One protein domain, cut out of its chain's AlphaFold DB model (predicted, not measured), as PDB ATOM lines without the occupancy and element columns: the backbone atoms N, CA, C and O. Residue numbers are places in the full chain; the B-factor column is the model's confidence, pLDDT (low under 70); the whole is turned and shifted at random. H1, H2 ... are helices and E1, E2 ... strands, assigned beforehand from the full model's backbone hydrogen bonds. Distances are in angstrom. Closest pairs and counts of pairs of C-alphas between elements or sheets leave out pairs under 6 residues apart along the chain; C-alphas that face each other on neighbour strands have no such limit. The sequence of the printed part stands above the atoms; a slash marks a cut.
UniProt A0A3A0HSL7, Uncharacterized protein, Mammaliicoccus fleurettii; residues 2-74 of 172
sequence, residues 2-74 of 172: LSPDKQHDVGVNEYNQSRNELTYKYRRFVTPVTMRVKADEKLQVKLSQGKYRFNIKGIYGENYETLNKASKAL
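Overview. This is residues 2 to 74 of the 172 residues of an uncharacterized protein of Mammaliicoccus fleurettii (UniProt A0A3A0HSL7). There is little regular structure: a small antiparallel sheet, E2-E1-E3, is set among long loops, and residues 64 to 74, of which 65 to 72 belong to H1, stick out. The printed part has 73 residues, 21 in three named strands and then one named helix, a mixed class. It is loose, radius of gyration of the C-alphas 15.8 A, spanning 48 by 31 by 20 A.

Along the chain. E1, residues 8 to 12, runs 13.8 A from C-alpha 8 (153.816, 179.856, 129.247). E2, residues 15 to 19, is 13.2 A; E3, residues 45 to 47, 6.6 A. H1, residues 65 to 72, runs 10.7 A to C-alpha 72 (129.210, 175.226, 98.420).

Arrangement. E1 and E2 form a hairpin, N 10 to O 17 at 3.0 A. E1 and E3 are antiparallel, 174 degrees, N 46 to O 11 at 2.8 A. H1 is not on the sheet; its O i to N i+4 pairs are within hydrogen-bond range.

Size, cuts and confidence. The farthest C-alphas, Pro 4 and Ala 73, are 49.2 A apart. Links E2 to E3 and E3 to H1 are long. The printed part has no cut; no printed residue is under 70 in pLDDT.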
ATOM      1  N   LEU A   2     160.007 186.528 126.622       91.44
ATOM      2  CA  LEU A   2     161.456 186.762 126.496       91.44
ATOM      3  C   LEU A   2     162.205 186.366 127.774       91.44
ATOM      4  O   LEU A   2     163.356 185.965 127.703       91.44
ATOM      5  N   SER A   3     161.566 186.527 128.935       94.69
ATOM      6  CA  SER A   3     162.094 186.108 130.236       94.69
ATOM      7  C   SER A   3     160.958 186.069 131.269       94.69
ATOM      8  O   SER A   3     160.111 186.967 131.224       94.69
ATOM      9  N   PRO A   4     160.910 185.093 132.194       95.19
ATOM     10  CA  PRO A   4     161.850 183.974 132.334       95.19
ATOM     11  C   PRO A   4     161.705 182.943 131.208       95.19
ATOM     12  O   PRO A   4     160.682 182.914 130.525       95.19
ATOM     13  N   ASP A   5     162.727 182.116 130.992       94.19
ATOM     14  CA  ASP A   5     162.635 181.028 130.020       94.19
ATOM     15  C   ASP A   5     161.839 179.858 130.608       94.19
ATOM     16  O   ASP A   5     162.346 179.093 131.424       94.19
ATOM     17  N   LYS A   6     160.552 179.784 130.268       94.94
ATOM     18  CA  LYS A   6     159.630 178.766 130.776       94.94
ATOM     19  C   LYS A   6     158.480 178.514 129.811       94.94
ATOM     20  O   LYS A   6     158.145 179.369 128.976       94.94
ATOM     21  N   GLN A   7     157.820 177.376 130.002       94.44
ATOM     22  CA  GLN A   7     156.498 177.155 129.439       94.44
ATOM     23  C   GLN A   7     155.545 178.261 129.908       94.44
ATOM     24  O   GLN A   7     155.575 178.704 131.061       94.44
ATOM     25  N   HIS A   8     154.736 178.761 128.986       94.31
ATOM     26  CA  HIS A   8     153.816 179.856 129.247       94.31
ATOM     27  C   HIS A   8     152.613 179.788 128.323       94.31
ATOM     28  O   HIS A   8     152.688 179.267 127.211       94.31
ATOM     29  N   ASP A   9     151.540 180.415 128.769       94.25
ATOM     30  CA  ASP A   9     150.296 180.502 128.036       94.25
ATOM     31  C   ASP A   9     150.135 181.891 127.418       94.25
ATOM     32  O   ASP A   9     150.532 182.925 127.978       94.25
ATOM     33  N   VAL A  10     149.564 181.893 126.220       93.81
ATOM     34  CA  VAL A  10     149.115 183.086 125.509       93.81
ATOM     35  C   VAL A  10     147.691 182.806 125.062       93.81
ATOM     36  O   VAL A  10     147.453 181.858 124.316       93.81
ATOM     37  N   GLY A  11     146.756 183.638 125.499       94.75
ATOM     38  CA  GLY A  11     145.350 183.487 125.165       94.75
ATOM     39  C   GLY A  11     144.696 184.797 124.766       94.75
ATOM     40  O   GLY A  11     145.177 185.884 125.090       94.75
ATOM     41  N   VAL A  12     143.568 184.673 124.080       96.06
ATOM     42  CA  VAL A  12     142.632 185.760 123.793       96.06
ATOM     43  C   VAL A  12     141.235 185.213 124.060       96.06
ATOM     44  O   VAL A  12     140.899 184.155 123.537       96.06
ATOM     45  N   ASN A  13     140.441 185.894 124.890       95.69
ATOM     46  CA  ASN A  13     139.087 185.464 125.278       95.69
ATOM     47  C   ASN A  13     139.026 183.975 125.673       95.69
ATOM     48  O   ASN A  13     139.694 183.565 126.622       95.69
ATOM     49  N   GLU A  14     138.244 183.151 124.984       95.00
ATOM     50  CA  GLU A  14     138.084 181.720 125.248       95.00
ATOM     51  C   GLU A  14     139.230 180.852 124.709       95.00
ATOM     52  O   GLU A  14     139.364 179.696 125.106       95.00
ATOM     53  N   TYR A  15     140.071 181.388 123.823       95.88
ATOM     54  CA  TYR A  15     141.185 180.655 123.234       95.88
ATOM     55  C   TYR A  15     142.448 180.797 124.088       95.88
ATOM     56  O   TYR A  15     142.843 181.901 124.468       95.88
ATOM     57  N   ASN A  16     143.116 179.678 124.360       94.44
ATOM     58  CA  ASN A  16     144.409 179.652 125.036       94.44
ATOM     59  C   ASN A  16     145.362 178.702 124.309       94.44
ATOM     60  O   ASN A  16     144.973 177.610 123.898       94.44
ATOM     61  N   GLN A  17     146.614 179.117 124.163       92.50
ATOM     62  CA  GLN A  17     147.673 178.325 123.560       92.50
ATOM     63  C   GLN A  17     148.838 178.212 124.537       92.50
ATOM     64  O   GLN A  17     149.451 179.222 124.893       92.50
ATOM     65  N   SER A  18     149.202 176.978 124.889       92.62
ATOM     66  CA  SER A  18     150.434 176.730 125.632       92.62
ATOM     67  C   SER A  18     151.642 176.741 124.703       92.62
ATOM     68  O   SER A  18     151.597 176.250 123.570       92.62
ATOM     69  N   ARG A  19     152.733 177.341 125.169       91.06
ATOM     70  CA  ARG A  19     153.965 177.514 124.409       91.06
ATOM     71  C   ARG A  19     155.141 177.034 125.228       91.06
ATOM     72  O   ARG A  19     155.343 177.494 126.349       91.06
ATOM     73  N   ASN A  20     155.956 176.192 124.608       93.00
ATOM     74  CA  ASN A  20     157.208 175.733 125.192       93.00
ATOM     75  C   ASN A  20     158.179 176.908 125.397       93.00
ATOM     76  O   ASN A  20     158.130 177.924 124.681       93.00
ATOM     77  N   GLU A  21     159.071 176.729 126.362       92.62
ATOM     78  CA  GLU A  21     160.241 177.557 126.632       92.62
ATOM     79  C   GLU A  21     161.091 177.788 125.371       92.62
ATOM     80  O   GLU A  21     161.091 177.006 124.417       92.62
ATOM     81  N   LEU A  22     161.804 178.911 125.334       89.88
ATOM     82  CA  LEU A  22     162.644 179.334 124.219       89.88
ATOM     83  C   LEU A  22     163.756 178.326 123.913       89.88
ATOM     84  O   LEU A  22     164.080 178.158 122.737       89.88
ATOM     85  N   THR A  23     164.300 177.664 124.934       92.50
ATOM     86  CA  THR A  23     165.385 176.674 124.818       92.50
ATOM     87  C   THR A  23     164.929 175.279 124.383       92.50
ATOM     88  O   THR A  23     165.770 174.413 124.136       92.50
ATOM     89  N   TYR A  24     163.623 175.037 124.221       93.38
ATOM     90  CA  TYR A  24     163.116 173.726 123.824       93.38
ATOM     91  C   TYR A  24     163.610 173.316 122.425       93.38
ATOM     92  O   TYR A  24     163.290 173.958 121.420       93.38
ATOM     93  N   LYS A  25     164.340 172.193 122.344       91.81
ATOM     94  CA  LYS A  25     165.046 171.719 121.134       91.81
ATOM     95  C   LYS A  25     164.158 171.598 119.889       91.81
ATOM     96  O   LYS A  25     164.632 171.812 118.778       91.81
ATOM     97  N   TYR A  26     162.879 171.263 120.059       88.69
ATOM     98  CA  TYR A  26     161.935 171.060 118.952       88.69
ATOM     99  C   TYR A  26     160.970 172.234 118.748       88.69
ATOM    100  O   TYR A  26     159.949 172.106 118.069       88.69
ATOM    101  N   ARG A  27     161.257 173.396 119.344       85.31
ATOM    102  CA  ARG A  27     160.407 174.576 119.221       85.31
ATOM    103  C   ARG A  27     160.454 175.128 117.800       85.31
ATOM    104  O   ARG A  27     161.480 175.618 117.340       85.31
ATOM    105  N   ARG A  28     159.301 175.142 117.130       81.25
ATOM    106  CA  ARG A  28     159.129 175.877 115.872       81.25
ATOM    107  C   ARG A  28     158.835 177.345 116.171       81.25
ATOM    108  O   ARG A  28     157.907 177.666 116.916       81.25
ATOM    109  N   PHE A  29     159.633 178.245 115.607       74.81
ATOM    110  CA  PHE A  29     159.421 179.679 115.751       74.81
ATOM    111  C   PHE A  29     158.278 180.129 114.832       74.81
ATOM    112  O   PHE A  29     158.435 180.174 113.619       74.81
ATOM    113  N   VAL A  30     157.120 180.442 115.416       73.56
ATOM    114  CA  VAL A  30     155.952 180.957 114.686       73.56
ATOM    115  C   VAL A  30     155.694 182.392 115.139       73.56
ATOM    116  O   VAL A  30     155.309 182.625 116.291       73.56
ATOM    117  N   THR A  31     155.966 183.343 114.242       80.81
ATOM    118  CA  THR A  31     155.613 184.763 114.358       80.81
ATOM    119  C   THR A  31     155.320 185.329 112.959       80.81
ATOM    120  O   THR A  31     156.122 185.092 112.055       80.81
ATOM    121  N   PRO A  32     154.228 186.091 112.757       88.19
ATOM    122  CA  PRO A  32     153.176 186.412 113.729       88.19
ATOM    123  C   PRO A  32     152.350 185.178 114.138       88.19
ATOM    124  O   PRO A  32     152.398 184.141 113.481       88.19
ATOM    125  N   VAL A  33     151.624 185.278 115.256       88.25
ATOM    126  CA  VAL A  33     150.660 184.254 115.689       88.25
ATOM    127  C   VAL A  33     149.252 184.772 115.452       88.25
ATOM    128  O   VAL A  33     148.923 185.870 115.895       88.25
ATOM    129  N   THR A  34     148.437 183.962 114.784       91.88
ATOM    130  CA  THR A  34     147.020 184.238 114.543       91.88
ATOM    131  C   THR A  34     146.188 183.423 115.524       91.88
ATOM    132  O   THR A  34     146.326 182.202 115.580       91.88
ATOM    133  N   MET A  35     145.332 184.090 116.300       92.06
ATOM    134  CA  MET A  35     144.396 183.452 117.229       92.06
ATOM    135  C   MET A  35     142.970 183.720 116.767       92.06
ATOM    136  O   MET A  35     142.614 184.860 116.482       92.06
ATOM    137  N   ARG A  36     142.169 182.659 116.682       93.12
ATOM    138  CA  ARG A  36     140.768 182.721 116.272       93.12
ATOM    139  C   ARG A  36     139.887 182.617 117.507       93.12
ATOM    140  O   ARG A  36     139.953 181.608 118.204       93.12
ATOM    141  N   VAL A  37     139.064 183.632 117.724       94.31
ATOM    142  CA  VAL A  37     138.124 183.734 118.846       94.31
ATOM    143  C   VAL A  37     136.743 184.114 118.326       94.31
ATOM    144  O   VAL A  37     136.614 184.609 117.204       94.31
ATOM    145  N   LYS A  38     135.710 183.867 119.126       93.69
ATOM    146  CA  LYS A  38     134.363 184.379 118.881       93.69
ATOM    147  C   LYS A  38     134.384 185.907 118.873       93.69
ATOM    148  O   LYS A  38     135.154 186.531 119.602       93.69
ATOM    149  N   ALA A  39     133.538 186.492 118.029       92.44
ATOM    150  CA  ALA A  39     133.355 187.935 117.994       92.44
ATOM    151  C   ALA A  39     132.810 188.416 119.345       92.44
ATOM    152  O   ALA A  39     131.847 187.852 119.863       92.44
ATOM    153  N   ASP A  40     133.445 189.444 119.894       93.06
ATOM    154  CA  ASP A  40     133.102 190.066 121.168       93.06
ATOM    155  C   ASP A  40     133.464 191.554 121.074       93.06
ATOM    156  O   ASP A  40     134.415 191.920 120.375       93.06
ATOM    157  N   GLU A  41     132.722 192.410 121.773       92.69
ATOM    158  CA  GLU A  41     133.042 193.835 121.890       92.69
ATOM    159  C   GLU A  41     134.406 194.049 122.558       92.69
ATOM    160  O   GLU A  41     135.111 195.015 122.255       92.69
ATOM    161  N   LYS A  42     134.794 193.147 123.471       94.44
ATOM    162  CA  LYS A  42     136.057 193.227 124.209       94.44
ATOM    163  C   LYS A  42     136.919 191.997 123.949       94.44
ATOM    164  O   LYS A  42     136.576 190.872 124.305       94.44
ATOM    165  N   LEU A  43     138.110 192.237 123.403       93.94
ATOM    166  CA  LEU A  43     139.156 191.224 123.269       93.94
ATOM    167  C   LEU A  43     140.152 191.339 124.426       93.94
ATOM    168  O   LEU A  43     140.893 192.316 124.539       93.94
ATOM    169  N   GLN A  44     140.186 190.325 125.284       94.88
ATOM    170  CA  GLN A  44     141.070 190.239 126.441       94.88
ATOM    171  C   GLN A  44     142.287 189.379 126.115       94.88
ATOM    172  O   GLN A  44     142.192 188.152 126.031       94.88
ATOM    173  N   VAL A  45     143.445 190.020 125.969       94.56
ATOM    174  CA  VAL A  45     144.727 189.328 125.807       94.56
ATOM    175  C   VAL A  45     145.224 188.866 127.175       94.56
ATOM    176  O   VAL A  45     145.440 189.673 128.076       94.56
ATOM    177  N   LYS A  46     145.439 187.560 127.320       95.12
ATOM    178  CA  LYS A  46     145.929 186.913 128.538       95.12
ATOM    179  C   LYS A  46     147.345 186.415 128.308       95.12
ATOM    180  O   LYS A  46     147.586 185.594 127.425       95.12
ATOM    181  N   LEU A  47     148.282 186.914 129.104       94.81
ATOM    182  CA  LEU A  47     149.686 186.519 129.061       94.81
ATOM    183  C   LEU A  47     150.091 186.009 130.439       94.81
ATOM    184  O   LEU A  47     149.783 186.645 131.445       94.81
ATOM    185  N   SER A  48     150.816 184.892 130.494       95.50
ATOM    186  CA  SER A  48     151.516 184.526 131.727       95.50
ATOM    187  C   SER A  48     152.481 185.636 132.161       95.50
ATOM    188  O   SER A  48     152.975 186.414 131.347       95.50
ATOM    189  N   GLN A  49     152.800 185.697 133.452       95.56
ATOM    190  CA  GLN A  49     153.723 186.703 133.974       95.56
ATOM    191  C   GLN A  49     155.125 186.589 133.347       95.56
ATOM    192  O   GLN A  49     155.740 185.515 133.357       95.56
ATOM    193  N   GLY A  50     155.643 187.728 132.876       95.38
ATOM    194  CA  GLY A  50     157.031 187.917 132.463       95.38
ATOM    195  C   GLY A  50     157.209 189.038 131.434       95.38
ATOM    196  O   GLY A  50     156.323 189.862 131.228       95.38
ATOM    197  N   LYS A  51     158.376 189.091 130.789       96.06
ATOM    198  CA  LYS A  51     158.754 190.127 129.818       96.06
ATOM    199  C   LYS A  51     158.409 189.687 128.397       96.06
ATOM    200  O   LYS A  51     158.849 188.629 127.954       96.06
ATOM    201  N   TYR A  52     157.679 190.508 127.645       92.12
ATOM    202  CA  TYR A  52     157.256 190.203 126.273       92.12
ATOM    203  C   TYR A  52     157.649 191.317 125.303       92.12
ATOM    204  O   TYR A  52     157.733 192.483 125.674       92.12
ATOM    205  N   ARG A  53     157.842 190.949 124.031       90.44
ATOM    206  CA  ARG A  53     157.716 191.872 122.901       90.44
ATOM    207  C   ARG A  53     156.366 191.587 122.259       90.44
ATOM    208  O   ARG A  53     156.207 190.546 121.628       90.44
ATOM    209  N   PHE A  54     155.403 192.468 122.485       89.50
ATOM    210  CA  PHE A  54     154.022 192.288 122.054       89.50
ATOM    211  C   PHE A  54     153.627 193.407 121.094       89.50
ATOM    212  O   PHE A  54     153.924 194.571 121.345       89.50
ATOM    213  N   ASN A  55     152.999 193.039 119.982       92.38
ATOM    214  CA  ASN A  55     152.427 193.982 119.033       92.38
ATOM    215  C   ASN A  55     151.217 193.331 118.355       92.38
ATOM    216  O   ASN A  55     151.336 192.221 117.829       92.38
ATOM    217  N   ILE A  56     150.082 194.026 118.351       92.69
ATOM    218  CA  ILE A  56     148.878 193.597 117.639       92.69
ATOM    219  C   ILE A  56     149.023 194.058 116.191       92.69
ATOM    220  O   ILE A  56     149.075 195.251 115.913       92.69
ATOM    221  N   LYS A  57     149.131 193.103 115.263       93.88
ATOM    222  CA  LYS A  57     149.286 193.410 113.831       93.88
ATOM    223  C   LYS A  57     147.980 193.830 113.163       93.88
ATOM    224  O   LYS A  57     148.019 194.605 112.217       93.88
ATOM    225  N   GLY A  58     146.856 193.327 113.657       93.75
ATOM    226  CA  GLY A  58     145.532 193.631 113.141       93.75
ATOM    227  C   GLY A  58     144.477 192.782 113.834       93.75
ATOM    228  O   GLY A  58     144.795 191.756 114.439       93.75
ATOM    229  N   ILE A  59     143.234 193.236 113.743       93.25
ATOM    230  CA  ILE A  59     142.043 192.499 114.154       93.25
ATOM    231  C   ILE A  59     141.173 192.409 112.908       93.25
ATOM    232  O   ILE A  59     140.876 193.428 112.287       93.25
ATOM    233  N   TYR A  60     140.810 191.190 112.532       91.50
ATOM    234  CA  TYR A  60     140.057 190.919 111.316       91.50
ATOM    235  C   TYR A  60     138.766 190.213 111.710       91.50
ATOM    236  O   TYR A  60     138.807 189.133 112.302       91.50
ATOM    237  N   GLY A  61     137.631 190.847 111.423       90.12
ATOM    238  CA  GLY A  61     136.328 190.205 111.533       90.12
ATOM    239  C   GLY A  61     136.090 189.320 110.315       90.12
ATOM    240  O   GLY A  61     136.287 189.767 109.191       90.12
ATOM    241  N   GLU A  62     135.665 188.080 110.541       86.12
ATOM    242  CA  GLU A  62     135.298 187.139 109.484       86.12
ATOM    243  C   GLU A  62     133.948 186.518 109.850       86.12
ATOM    244  O   GLU A  62     133.826 185.828 110.864       86.12
ATOM    245  N   ASN A  63     132.923 186.779 109.037       87.62
ATOM    246  CA  ASN A  63     131.580 186.213 109.208       87.62
ATOM    247  C   ASN A  63     131.429 184.839 108.523       87.62
ATOM    248  O   ASN A  63     130.340 184.268 108.519       87.62
ATOM    249  N   TYR A  64     132.520 184.303 107.962       86.12
ATOM    250  CA  TYR A  64     132.601 183.038 107.228       86.12
ATOM    251  C   TYR A  64     131.697 182.956 105.995       86.12
ATOM    252  O   TYR A  64     131.580 181.879 105.408       86.12
ATOM    253  N   GLU A  65     131.073 184.048 105.552       90.69
ATOM    254  CA  GLU A  65     130.222 184.016 104.362       90.69
ATOM    255  C   GLU A  65     131.017 183.616 103.126       90.69
ATOM    256  O   GLU A  65     130.565 182.777 102.348       90.69
ATOM    257  N   THR A  66     132.217 184.175 102.966       86.62
ATOM    258  CA  THR A  66     133.124 183.846 101.863       86.62
ATOM    259  C   THR A  66     133.491 182.367 101.890       86.62
ATOM    260  O   THR A  66     133.397 181.694 100.865       86.62
ATOM    261  N   LEU A  67     133.833 181.832 103.069       85.38
ATOM    262  CA  LEU A  67     134.175 180.420 103.229       85.38
ATOM    263  C   LEU A  67     132.979 179.507 102.930       85.38
ATOM    264  O   LEU A  67     133.132 178.527 102.211       85.38
ATOM    265  N   ASN A  68     131.791 179.844 103.436       87.69
ATOM    266  CA  ASN A  68     130.567 179.071 103.219       87.69
ATOM    267  C   ASN A  68     130.115 179.092 101.756       87.69
ATOM    268  O   ASN A  68     129.592 178.099 101.253       87.69
ATOM    269  N   LYS A  69     130.288 180.222 101.062       89.19
ATOM    270  CA  LYS A  69     130.038 180.313  99.618       89.19
ATOM    271  C   LYS A  69     131.045 179.454  98.859       89.19
ATOM    272  O   LYS A  69     130.633 178.634  98.047       89.19
ATOM    273  N   ALA A  70     132.333 179.570  99.184       85.00
ATOM    274  CA  ALA A  70     133.388 178.781  98.558       85.00
ATOM    275  C   ALA A  70     133.193 177.273  98.771       85.00
ATOM    276  O   ALA A  70     133.320 176.513  97.821       85.00
ATOM    277  N   SER A  71     132.817 176.831  99.975       81.94
ATOM    278  CA  SER A  71     132.599 175.407 100.260       81.94
ATOM    279  C   SER A  71     131.407 174.818  99.505       81.94
ATOM    280  O   SER A  71     131.391 173.623  99.237       81.94
ATOM    281  N   LYS A  72     130.394 175.638  99.192       83.81
ATOM    282  CA  LYS A  72     129.210 175.226  98.420       83.81
ATOM    283  C   LYS A  72     129.426 175.288  96.910       83.81
ATOM    284  O   LYS A  72     128.702 174.623  96.186       83.81
ATOM    285  N   ALA A  73     130.389 176.082  96.455       80.25
ATOM    286  CA  ALA A  73     130.747 176.233  95.049       80.25
ATOM    287  C   ALA A  73     131.746 175.166  94.561       80.25
ATOM    288  O   ALA A  73     132.300 175.307  93.477       80.25
ATOM    289  N   LEU A  74     132.037 174.144  95.374       80.75
ATOM    290  CA  LEU A  74     132.912 173.044  94.982       80.75
ATOM    291  C   LEU A  74     132.120 172.003  94.197       80.75
ATOM    292  O   LEU A  74     131.212 171.369  94.739       80.75
TER     293      LEU A  74